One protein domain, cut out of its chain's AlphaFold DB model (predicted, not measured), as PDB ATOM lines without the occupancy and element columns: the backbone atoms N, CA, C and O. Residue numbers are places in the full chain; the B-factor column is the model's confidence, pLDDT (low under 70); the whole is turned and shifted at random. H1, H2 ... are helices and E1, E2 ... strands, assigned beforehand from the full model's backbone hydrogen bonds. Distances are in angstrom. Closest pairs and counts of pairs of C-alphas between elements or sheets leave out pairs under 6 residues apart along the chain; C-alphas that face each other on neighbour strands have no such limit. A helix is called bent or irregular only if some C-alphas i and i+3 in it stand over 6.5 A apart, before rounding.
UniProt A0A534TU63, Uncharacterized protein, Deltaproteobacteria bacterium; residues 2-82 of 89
ATOM      1  N   ASP A   2     182.640 196.492 195.488       52.59
ATOM      2  CA  ASP A   2     183.348 195.214 195.539       52.59
ATOM      3  C   ASP A   2     184.849 195.496 195.398       52.59
ATOM      4  O   ASP A   2     185.338 195.808 194.315       52.59
ATOM      5  N   THR A   3     185.570 195.488 196.516       62.31
ATOM      6  CA  THR A   3     187.038 195.552 196.579       62.31
ATOM      7  C   THR A   3     187.603 194.157 196.346       62.31
ATOM      8  O   THR A   3     188.209 193.573 197.238       62.31
ATOM      9  N   THR A   4     187.335 193.580 195.177       78.62
ATOM     10  CA  THR A   4     188.078 192.396 194.741       78.62
ATOM     11  C   THR A   4     189.376 192.888 194.116       78.62
ATOM     12  O   THR A   4     189.342 193.735 193.219       78.62
ATOM     13  N   ASP A   5     190.511 192.399 194.611       81.31
ATOM     14  CA  ASP A   5     191.815 192.677 194.013       81.31
ATOM     15  C   ASP A   5     191.807 192.320 192.515       81.31
ATOM     16  O   ASP A   5     191.265 191.276 192.130       81.31
ATOM     17  N   PRO A   6     192.374 193.173 191.641       87.44
ATOM     18  CA  PRO A   6     192.382 192.908 190.212       87.44
ATOM     19  C   PRO A   6     193.167 191.628 189.912       87.44
ATOM     20  O   PRO A   6     194.232 191.380 190.483       87.44
ATOM     21  N   THR A   7     192.644 190.832 188.978       93.62
ATOM     22  CA  THR A   7     193.310 189.627 188.476       93.62
ATOM     23  C   THR A   7     193.560 189.726 186.978       93.62
ATOM     24  O   THR A   7     192.838 190.414 186.253       93.62
ATOM     25  N   PHE A   8     194.602 189.042 186.514       93.75
ATOM     26  CA  PHE A   8     195.132 189.174 185.163       93.75
ATOM     27  C   PHE A   8     195.280 187.801 184.497       93.75
ATOM     28  O   PHE A   8     195.786 186.874 185.136       93.75
ATOM     29  N   PRO A   9     194.873 187.643 183.226       96.25
ATOM     30  CA  PRO A   9     195.003 186.379 182.519       96.25
ATOM     31  C   PRO A   9     196.449 186.166 182.055       96.25
ATOM     32  O   PRO A   9     197.011 186.968 181.304       96.25
ATOM     33  N   VAL A  10     197.037 185.051 182.471       96.88
ATOM     34  CA  VAL A  10     198.400 184.635 182.132       96.88
ATOM     35  C   VAL A  10     198.377 183.227 181.548       96.88
ATOM     36  O   VAL A  10     197.556 182.388 181.916       96.88
ATOM     37  N   THR A  11     199.298 182.947 180.631       96.81
ATOM     38  CA  THR A  11     199.551 181.592 180.130       96.81
ATOM     39  C   THR A  11     201.044 181.372 179.904       96.81
ATOM     40  O   THR A  11     201.796 182.329 179.704       96.81
ATOM     41  N   ARG A  12     201.486 180.110 179.883       96.19
ATOM     42  CA  ARG A  12     202.828 179.744 179.415       96.19
ATOM     43  C   ARG A  12     202.791 179.647 177.891       96.19
ATOM     44  O   ARG A  12     202.285 178.671 177.340       96.19
ATOM     45  N   CYS A  13     203.301 180.657 177.196       95.69
ATOM     46  CA  CYS A  13     203.267 180.673 175.736       95.69
ATOM     47  C   CYS A  13     204.237 179.636 175.154       95.69
ATOM     48  O   CYS A  13     205.418 179.646 175.492       95.69
ATOM     49  N   ALA A  14     203.760 178.786 174.240       92.75
ATOM     50  CA  ALA A  14     204.594 177.789 173.564       92.75
ATOM     51  C   ALA A  14     205.655 178.415 172.637       92.75
ATOM     52  O   ALA A  14     206.715 177.832 172.451       92.75
ATOM     53  N   THR A  15     205.386 179.603 172.086       94.56
ATOM     54  CA  THR A  15     206.307 180.319 171.185       94.56
ATOM     55  C   THR A  15     207.345 181.138 171.949       94.56
ATOM     56  O   THR A  15     208.512 181.158 171.578       94.56
ATOM     57  N   CYS A  16     206.932 181.840 173.010       93.75
ATOM     58  CA  CYS A  16     207.843 182.656 173.823       93.75
ATOM     59  C   CYS A  16     208.540 181.853 174.928       93.75
ATOM     60  O   CYS A  16     209.404 182.395 175.611       93.75
ATOM     61  N   GLU A  17     208.090 180.618 175.159       94.75
ATOM     62  CA  GLU A  17     208.581 179.697 176.185       94.75
ATOM     63  C   GLU A  17     208.624 180.311 177.594       94.75
ATOM     64  O   GLU A  17     209.447 179.925 178.422       94.75
ATOM     65  N   ARG A  18     207.723 181.259 177.890       94.50
ATOM     66  CA  ARG A  18     207.638 181.992 179.164       94.50
ATOM     67  C   ARG A  18     206.196 182.302 179.554       94.50
ATOM     68  O   ARG A  18     205.291 182.216 178.722       94.50
ATOM     69  N   ASP A  19     205.993 182.634 180.824       96.00
ATOM     70  CA  ASP A  19     204.723 183.156 181.321       96.00
ATOM     71  C   ASP A  19     204.505 184.567 180.770       96.00
ATOM     72  O   ASP A  19     205.398 185.414 180.830       96.00
ATOM     73  N   VAL A  20     203.340 184.793 180.173       96.19
ATOM     74  CA  VAL A  20     202.990 186.045 179.497       96.19
ATOM     75  C   VAL A  20     201.553 186.435 179.799       96.19
ATOM     76  O   VAL A  20     200.678 185.574 179.935       96.19
ATOM     77  N   LEU A  21     201.304 187.742 179.836       96.75
ATOM     78  CA  LEU A  21     199.951 188.278 179.798       96.75
ATOM     79  C   LEU A  21     199.254 187.881 178.501       96.75
ATOM     80  O   LEU A  21     199.867 187.730 177.438       96.75
ATOM     81  N   CYS A  22     197.941 187.750 178.609       96.56
ATOM     82  CA  CYS A  22     197.086 187.476 177.477       96.56
ATOM     83  C   CYS A  22     196.085 188.603 177.235       96.56
ATOM     84  O   CYS A  22     195.695 189.318 178.155       96.56
ATOM     85  N   HIS A  23     195.616 188.704 175.997       95.06
ATOM     86  CA  HIS A  23     194.452 189.507 175.642       95.06
ATOM     87  C   HIS A  23     193.393 188.632 174.970       95.06
ATOM     88  O   HIS A  23     193.709 187.593 174.383       95.06
ATOM     89  N   VAL A  24     192.136 189.059 175.057       93.81
ATOM     90  CA  VAL A  24     191.041 188.455 174.294       93.81
ATOM     91  C   VAL A  24     191.041 189.057 172.888       93.81
ATOM     92  O   VAL A  24     191.310 190.247 172.703       93.81
ATOM     93  N   ALA A  25     190.797 188.221 171.892       93.06
ATOM     94  CA  ALA A  25     190.574 188.589 170.502       93.06
ATOM     95  C   ALA A  25     189.400 187.770 169.957       93.06
ATOM     96  O   ALA A  25     189.000 186.785 170.572       93.06
ATOM     97  N   LEU A  26     188.877 188.162 168.802       94.19
ATOM     98  CA  LEU A  26     187.939 187.340 168.044       94.19
ATOM     99  C   LEU A  26     188.708 186.568 166.965       94.19
ATOM    100  O   LEU A  26     189.686 187.082 166.413       94.19
ATOM    101  N   ASP A  27     188.317 185.322 166.722       92.06
ATOM    102  CA  ASP A  27     188.767 184.549 165.564       92.06
ATOM    103  C   ASP A  27     187.923 184.855 164.311       92.06
ATOM    104  O   ASP A  27     187.074 185.747 164.318       92.06
ATOM    105  N   ASP A  28     188.185 184.135 163.217       94.19
ATOM    106  CA  ASP A  28     187.473 184.303 161.942       94.19
ATOM    107  C   ASP A  28     185.987 183.880 162.002       94.19
ATOM    108  O   ASP A  28     185.221 184.210 161.098       94.19
ATOM    109  N   ASP A  29     185.577 183.165 163.055       95.88
ATOM    110  CA  ASP A  29     184.197 182.747 163.332       95.88
ATOM    111  C   ASP A  29     183.516 183.658 164.385       95.88
ATOM    112  O   ASP A  29     182.478 183.284 164.943       95.88
ATOM    113  N   ASP A  30     184.099 184.826 164.688       94.94
ATOM    114  CA  ASP A  30     183.653 185.768 165.730       94.94
ATOM    115  C   ASP A  30     183.603 185.151 167.145       94.94
ATOM    116  O   ASP A  30     182.832 185.577 168.012       94.94
ATOM    117  N   ARG A  31     184.436 184.140 167.424       93.94
ATOM    118  CA  ARG A  31     184.541 183.520 168.753       93.94
ATOM    119  C   ARG A  31     185.695 184.109 169.540       93.94
ATOM    120  O   ARG A  31     186.776 184.361 169.012       93.94
ATOM    121  N   GLU A  32     185.479 184.269 170.840       93.69
ATOM    122  CA  GLU A  32     186.521 184.735 171.747       93.69
ATOM    123  C   GLU A  32     187.652 183.711 171.866       93.69
ATOM    124  O   GLU A  32     187.452 182.550 172.234       93.69
ATOM    125  N   ILE A  33     188.867 184.176 171.599       95.06
ATOM    126  CA  ILE A  33     190.103 183.431 171.776       95.06
ATOM    127  C   ILE A  33     191.096 184.253 172.587       95.06
ATOM    128  O   ILE A  33     191.236 185.466 172.424       95.06
ATOM    129  N   THR A  34     191.834 183.574 173.455       95.81
ATOM    130  CA  THR A  34     192.891 184.199 174.247       95.81
ATOM    131  C   THR A  34     194.207 184.112 173.485       95.81
ATOM    132  O   THR A  34     194.576 183.046 172.987       95.81
ATOM    133  N   ARG A  35     194.940 185.220 173.389       96.88
ATOM    134  CA  ARG A  35     196.223 185.298 172.682       96.88
ATOM    135  C   ARG A  35     197.313 185.877 173.569       96.88
ATOM    136  O   ARG A  35     197.064 186.752 174.394       96.88
ATOM    137  N   CYS A  36     198.531 185.387 173.364       96.56
ATOM    138  CA  CYS A  36     199.745 185.945 173.952       96.56
ATOM    139  C   CYS A  36     199.907 187.421 173.554       96.56
ATOM    140  O   CYS A  36     199.857 187.733 172.366       96.56
ATOM    141  N   ILE A  37     200.168 188.303 174.525       95.50
ATOM    142  CA  ILE A  37     200.349 189.743 174.270       95.50
ATOM    143  C   ILE A  37     201.588 190.067 173.422       95.50
ATOM    144  O   ILE A  37     201.622 191.084 172.742       95.50
ATOM    145  N   GLU A  38     202.595 189.193 173.440       94.19
ATOM    146  CA  GLU A  38     203.897 189.438 172.805       94.19
ATOM    147  C   GLU A  38     203.936 188.984 171.342       94.19
ATOM    148  O   GLU A  38     204.488 189.662 170.481       94.19
ATOM    149  N   CYS A  39     203.380 187.805 171.052       96.44
ATOM    150  CA  CYS A  39     203.495 187.165 169.736       96.44
ATOM    151  C   CYS A  39     202.150 186.791 169.105       96.44
ATOM    152  O   CYS A  39     202.132 186.126 168.071       96.44
ATOM    153  N   ALA A  40     201.028 187.144 169.741       95.81
ATOM    154  CA  ALA A  40     199.667 186.852 169.286       95.81
ATOM    155  C   ALA A  40     199.337 185.358 169.069       95.81
ATOM    156  O   ALA A  40     198.278 185.034 168.520       95.81
ATOM    157  N   THR A  41     200.205 184.437 169.508       96.06
ATOM    158  CA  THR A  41     199.941 182.991 169.453       96.06
ATOM    159  C   THR A  41     198.734 182.661 170.331       96.06
ATOM    160  O   THR A  41     198.637 183.150 171.461       96.06
ATOM    161  N   ALA A  42     197.821 181.840 169.810       95.12
ATOM    162  CA  ALA A  42     196.625 181.418 170.527       95.12
ATOM    163  C   ALA A  42     196.984 180.557 171.747       95.12
ATOM    164  O   ALA A  42     197.817 179.653 171.671       95.12
ATOM    165  N   ALA A  43     196.332 180.845 172.866       94.56
ATOM    166  CA  ALA A  43     196.436 180.089 174.100       94.56
ATOM    167  C   ALA A  43     195.252 179.126 174.216       94.56
ATOM    168  O   ALA A  43     194.110 179.487 173.930       94.56
ATOM    169  N   ALA A  44     195.512 177.903 174.677       91.88
ATOM    170  CA  ALA A  44     194.434 176.990 175.029       91.88
ATOM    171  C   ALA A  44     193.648 177.568 176.224       91.88
ATOM    172  O   ALA A  44     194.281 177.919 177.222       91.88
ATOM    173  N   PRO A  45     192.301 177.617 176.196       89.50
ATOM    174  CA  PRO A  45     191.513 178.198 177.288       89.50
ATOM    175  C   PRO A  45     191.806 177.569 178.657       89.50
ATOM    176  O   PRO A  45     191.907 178.270 179.655       89.50
ATOM    177  N   ALA A  46     192.031 176.250 178.696       92.06
ATOM    178  CA  ALA A  46     192.375 175.520 179.919       92.06
ATOM    179  C   ALA A  46     193.783 175.833 180.469       92.06
ATOM    180  O   ALA A  46     194.080 175.490 181.609       92.06
ATOM    181  N   ALA A  47     194.653 176.457 179.670       93.00
ATOM    182  CA  ALA A  47     195.996 176.872 180.069       93.00
ATOM    183  C   ALA A  47     196.052 178.336 180.545       93.00
ATOM    184  O   ALA A  47     197.134 178.830 180.875       93.00
ATOM    185  N   VAL A  48     194.918 179.047 180.543       95.38
ATOM    186  CA  VAL A  48     194.821 180.416 181.055       95.38
ATOM    187  C   VAL A  48     194.569 180.361 182.556       95.38
ATOM    188  O   VAL A  48     193.581 179.789 183.016       95.38
ATOM    189  N   ARG A  49     195.460 180.987 183.321       95.88
ATOM    190  CA  ARG A  49     195.344 181.167 184.771       95.88
ATOM    191  C   ARG A  49     195.155 182.644 185.087       95.88
ATOM    192  O   ARG A  49     195.766 183.491 184.443       95.88
ATOM    193  N   TRP A  50     194.322 182.945 186.074       94.38
ATOM    194  CA  TRP A  50     194.110 184.309 186.551       94.38
ATOM    195  C   TRP A  50     194.974 184.539 187.784       94.38
ATOM    196  O   TRP A  50     194.837 183.814 188.767       94.38
ATOM    197  N   VAL A  51     195.878 185.510 187.712       94.19
ATOM    198  CA  VAL A  51     196.852 185.808 188.773       94.19
ATOM    199  C   VAL A  51     196.598 187.177 189.382       94.19
ATOM    200  O   VAL A  51     196.080 188.066 188.708       94.19
ATOM    201  N   ALA A  52     196.967 187.356 190.648       92.94
ATOM    202  CA  ALA A  52     196.941 188.661 191.301       92.94
ATOM    203  C   ALA A  52     198.108 189.547 190.825       92.94
ATOM    204  O   ALA A  52     199.069 189.060 190.229       92.94
ATOM    205  N   LEU A  53     198.046 190.844 191.142       90.44
ATOM    206  CA  LEU A  53     199.101 191.799 190.786       90.44
ATOM    207  C   LEU A  53     200.487 191.363 191.288       90.44
ATOM    208  O   LEU A  53     201.421 191.368 190.501       90.44
ATOM    209  N   ALA A  54     200.611 190.924 192.544       89.44
ATOM    210  CA  ALA A  54     201.905 190.549 193.126       89.44
ATOM    211  C   ALA A  54     202.623 189.443 192.326       89.44
ATOM    212  O   ALA A  54     203.813 189.539 192.045       89.44
ATOM    213  N   GLU A  55     201.884 188.426 191.885       91.75
ATOM    214  CA  GLU A  55     202.439 187.337 191.076       91.75
ATOM    215  C   GLU A  55     202.750 187.790 189.639       91.75
ATOM    216  O   GLU A  55     203.684 187.301 188.999       91.75
ATOM    217  N   LEU A  56     201.993 188.766 189.129       91.12
ATOM    218  CA  LEU A  56     202.270 189.399 187.846       91.12
ATOM    219  C   LEU A  56     203.627 190.133 187.860       91.12
ATOM    220  O   LEU A  56     204.362 190.122 186.868       91.12
ATOM    221  N   GLU A  57     203.989 190.734 188.995       89.69
ATOM    222  CA  GLU A  57     205.291 191.377 189.183       89.69
ATOM    223  C   GLU A  57     206.438 190.357 189.144       89.69
ATOM    224  O   GLU A  57     207.442 190.595 188.469       89.69
ATOM    225  N   GLU A  58     206.261 189.189 189.773       89.88
ATOM    226  CA  GLU A  58     207.255 188.103 189.802       89.88
ATOM    227  C   GLU A  58     207.564 187.525 188.413       89.88
ATOM    228  O   GLU A  58     208.696 187.116 188.148       89.88
ATOM    229  N   ILE A  59     206.591 187.528 187.494       89.25
ATOM    230  CA  ILE A  59     206.791 187.071 186.106       89.25
ATOM    231  C   ILE A  59     207.328 188.169 185.167       89.25
ATOM    232  O   ILE A  59     207.462 187.940 183.963       89.25
ATOM    233  N   GLY A  60     207.669 189.348 185.699       87.06
ATOM    234  CA  GLY A  60     208.385 190.400 184.970       87.06
ATOM    235  C   GLY A  60     207.526 191.547 184.434       87.06
ATOM    236  O   GLY A  60     208.033 192.356 183.660       87.06
ATOM    237  N   TYR A  61     206.260 191.657 184.846       86.06
ATOM    238  CA  TYR A  61     205.410 192.827 184.558       86.06
ATOM    239  C   TYR A  61     205.389 193.843 185.711       86.06
ATOM    240  O   TYR A  61     204.550 194.743 185.738       86.06
ATOM    241  N   GLY A  62     206.308 193.709 186.669       81.75
ATOM    242  CA  GLY A  62     206.477 194.686 187.735       81.75
ATOM    243  C   GLY A  62     206.994 196.019 187.205       81.75
ATOM    244  O   GLY A  62     207.813 196.079 186.286       81.75
ATOM    245  N   PHE A  63     206.530 197.110 187.811       66.94
ATOM    246  CA  PHE A  63     207.111 198.423 187.577       66.94
ATOM    247  C   PHE A  63     208.466 198.499 188.280       66.94
ATOM    248  O   PHE A  63     208.545 198.741 189.482       66.94
ATOM    249  N   VAL A  64     209.552 198.375 187.521       58.09
ATOM    250  CA  VAL A  64     210.840 198.883 187.990       58.09
ATOM    251  C   VAL A  64     210.818 200.387 187.750       58.09
ATOM    252  O   VAL A  64     211.080 200.845 186.639       58.09
ATOM    253  N   LEU A  65     210.470 201.175 188.769       51.41
ATOM    254  CA  LEU A  65     210.917 202.565 188.803       51.41
ATOM    255  C   LEU A  65     212.435 202.495 188.959       51.41
ATOM    256  O   LEU A  65     212.902 202.022 189.996       51.41
ATOM    257  N   PRO A  66     213.228 202.879 187.947       50.84
ATOM    258  CA  PRO A  66     214.665 202.810 188.096       50.84
ATOM    259  C   PRO A  66     215.056 203.848 189.164       50.84
ATOM    260  O   PRO A  66     214.904 205.051 188.955       50.84
ATOM    261  N   GLU A  67     215.510 203.383 190.335       54.38
ATOM    262  CA  GLU A  67     215.922 204.247 191.459       54.38
ATOM    263  C   GLU A  67     217.089 205.177 191.081       54.38
ATOM    264  O   GLU A  67     217.308 206.217 191.701       54.38
ATOM    265  N   GLY A  68     217.813 204.847 190.011       52.06
ATOM    266  CA  GLY A  68     218.707 205.752 189.309       52.06
ATOM    267  C   GLY A  68     218.295 205.819 187.849       52.06
ATOM    268  O   GLY A  68     217.943 204.799 187.271       52.06
ATOM    269  N   GLY A  69     218.351 207.004 187.233       54.12
ATOM    270  CA  GLY A  69     218.153 207.158 185.789       54.12
ATOM    271  C   GLY A  69     219.085 206.258 184.961       54.12
ATOM    272  O   GLY A  69     219.826 205.442 185.491       54.12
ATOM    273  N   CYS A  70     219.098 206.429 183.640       59.78
ATOM    274  CA  CYS A  70     219.730 205.524 182.664       59.78
ATOM    275  C   CYS A  70     221.259 205.249 182.803       59.78
ATOM    276  O   CYS A  70     221.881 204.750 181.868       59.78
ATOM    277  N   GLY A  71     221.902 205.629 183.913       54.12
ATOM    278  CA  GLY A  71     223.317 205.425 184.213       54.12
ATOM    279  C   GLY A  71     224.246 206.377 183.464       54.12
ATOM    280  O   GLY A  71     225.443 206.395 183.737       54.12
ATOM    281  N   ARG A  72     223.718 207.195 182.540       56.44
ATOM    282  CA  ARG A  72     224.491 208.226 181.841       56.44
ATOM    283  C   ARG A  72     224.349 209.581 182.537       56.44
ATOM    284  O   ARG A  72     223.220 210.070 182.635       56.44
ATOM    285  N   PRO A  73     225.459 210.222 182.951       56.88
ATOM    286  CA  PRO A  73     225.417 211.542 183.582       56.88
ATOM    287  C   PRO A  73     224.793 212.601 182.657       56.88
ATOM    288  O   PRO A  73     224.082 213.485 183.127       56.88
ATOM    289  N   ASP A  74     224.946 212.449 181.339       57.69
ATOM    290  CA  ASP A  74     224.385 213.361 180.336       57.69
ATOM    291  C   ASP A  74     222.892 213.137 180.027       57.69
ATOM    292  O   ASP A  74     222.287 213.941 179.320       57.69
ATOM    293  N   CYS A  75     222.253 212.069 180.539       59.38
ATOM    294  CA  CYS A  75     220.827 211.812 180.262       59.38
ATOM    295  C   CYS A  75     219.857 212.559 181.190       59.38
ATOM    296  O   CYS A  75     218.639 212.399 181.047       59.38
ATOM    297  N   GLY A  76     220.383 213.389 182.105       54.28
ATOM    298  CA  GLY A  76     219.635 214.406 182.853       54.28
ATOM    299  C   GLY A  76     218.364 213.900 183.541       54.28
ATOM    300  O   GLY A  76     217.367 214.616 183.556       54.28
ATOM    301  N   GLY A  77     218.368 212.659 184.039       53.47
ATOM    302  CA  GLY A  77     217.217 212.082 184.741       53.47
ATOM    303  C   GLY A  77     216.068 211.595 183.848       53.47
ATOM    304  O   GLY A  77     214.927 211.608 184.290       53.47
ATOM    305  N   GLY A  78     216.335 211.159 182.611       52.00
ATOM    306  CA  GLY A  78     215.326 210.450 181.802       52.00
ATOM    307  C   GLY A  78     214.862 211.169 180.536       52.00
ATOM    308  O   GLY A  78     213.738 210.967 180.089       52.00
ATOM    309  N   LYS A  79     215.716 211.989 179.910       55.56
ATOM    310  CA  LYS A  79     215.427 212.559 178.576       55.56
ATOM    311  C   LYS A  79     215.812 211.643 177.406       55.56
ATOM    312  O   LYS A  79     215.634 212.022 176.250       55.56
ATOM    313  N   CYS A  80     216.328 210.445 177.678       60.41
ATOM    314  CA  CYS A  80     216.630 209.456 176.648       60.41
ATOM    315  C   CYS A  80     215.323 208.953 176.008       60.41
ATOM    316  O   CYS A  80     214.604 208.160 176.603       60.41
ATOM    317  N   GLY A  81     215.000 209.456 174.815       52.97
ATOM    318  CA  GLY A  81     213.800 209.074 174.059       52.97
ATOM    319  C   GLY A  81     212.943 210.245 173.581       52.97
ATOM    320  O   GLY A  81     212.057 210.044 172.757       52.97
ATOM    321  N   ARG A  82     213.211 211.480 174.029       48.88
ATOM    322  CA  ARG A  82     212.573 212.661 173.434       48.88
ATOM    323  C   ARG A  82     213.402 213.099 172.229       48.88
ATOM    324  O   ARG A  82     214.299 213.926 172.363       48.88
TER     325      ARG A  82
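Overview. This is residues 2 to 82 of the 89 residues of an uncharacterized protein of Deltaproteobacteria bacterium (UniProt A0A534TU63). With little regular structure, this is a strongly twisted antiparallel sheet, order E3, E2, E1, E4, with helix H1 over E1 and E2 and a long tail, residues 62 to 82, reaching away. The 81 printed residues, mixed in class, have 32 in named elements, E1, E2, E3, E4, H1 along the chain. The whole is only just loose, close to extended: radius of gyration of the C-alphas 17.2 A, spans 53 by 33 by 24 A.

Along the chain. Find C-alpha 7 at (193.310, 189.627, 188.476); there E1, residues 7 to 12, begins, 16.4 A long. E2 is residues 19 to 26, 21.8 A; E3, 32 to 36, 13.5 A; E4, 49 to 52, 10.1 A. H1, residues 53 to 61, 8.9 A, ends at C-alpha 61 (205.410, 192.827, 184.558); it is irregular, C-alphas 58 and 61 being 7.3 A apart.

Arrangement. E1, E2 and E3 form a meander, two successive antiparallel hairpins: see N 20 and O 11, 2.9 A, and N 25 and O 33, 2.8 A. E4 beside E1 completes a Greek key, four strands with first and fourth antiparallel neighbours: N 10 and O 49, 2.8 A. H1 is on the sheet, height 8.9 A; its closest C-alpha pair with E2 is Ile 59 and Asp 19, 6.5 A. In H1, 3 of 5 O i to N i+4 pairs are within hydrogen-bond range.

Size, cuts and confidence. The farthest C-alphas, Asp 29 and Pro 73, are 54.2 A apart. The printed part has no cut; link E3 to E4 is long, 12 residues. Residues 2 to 3 and 63 to 82 have pLDDT under 70.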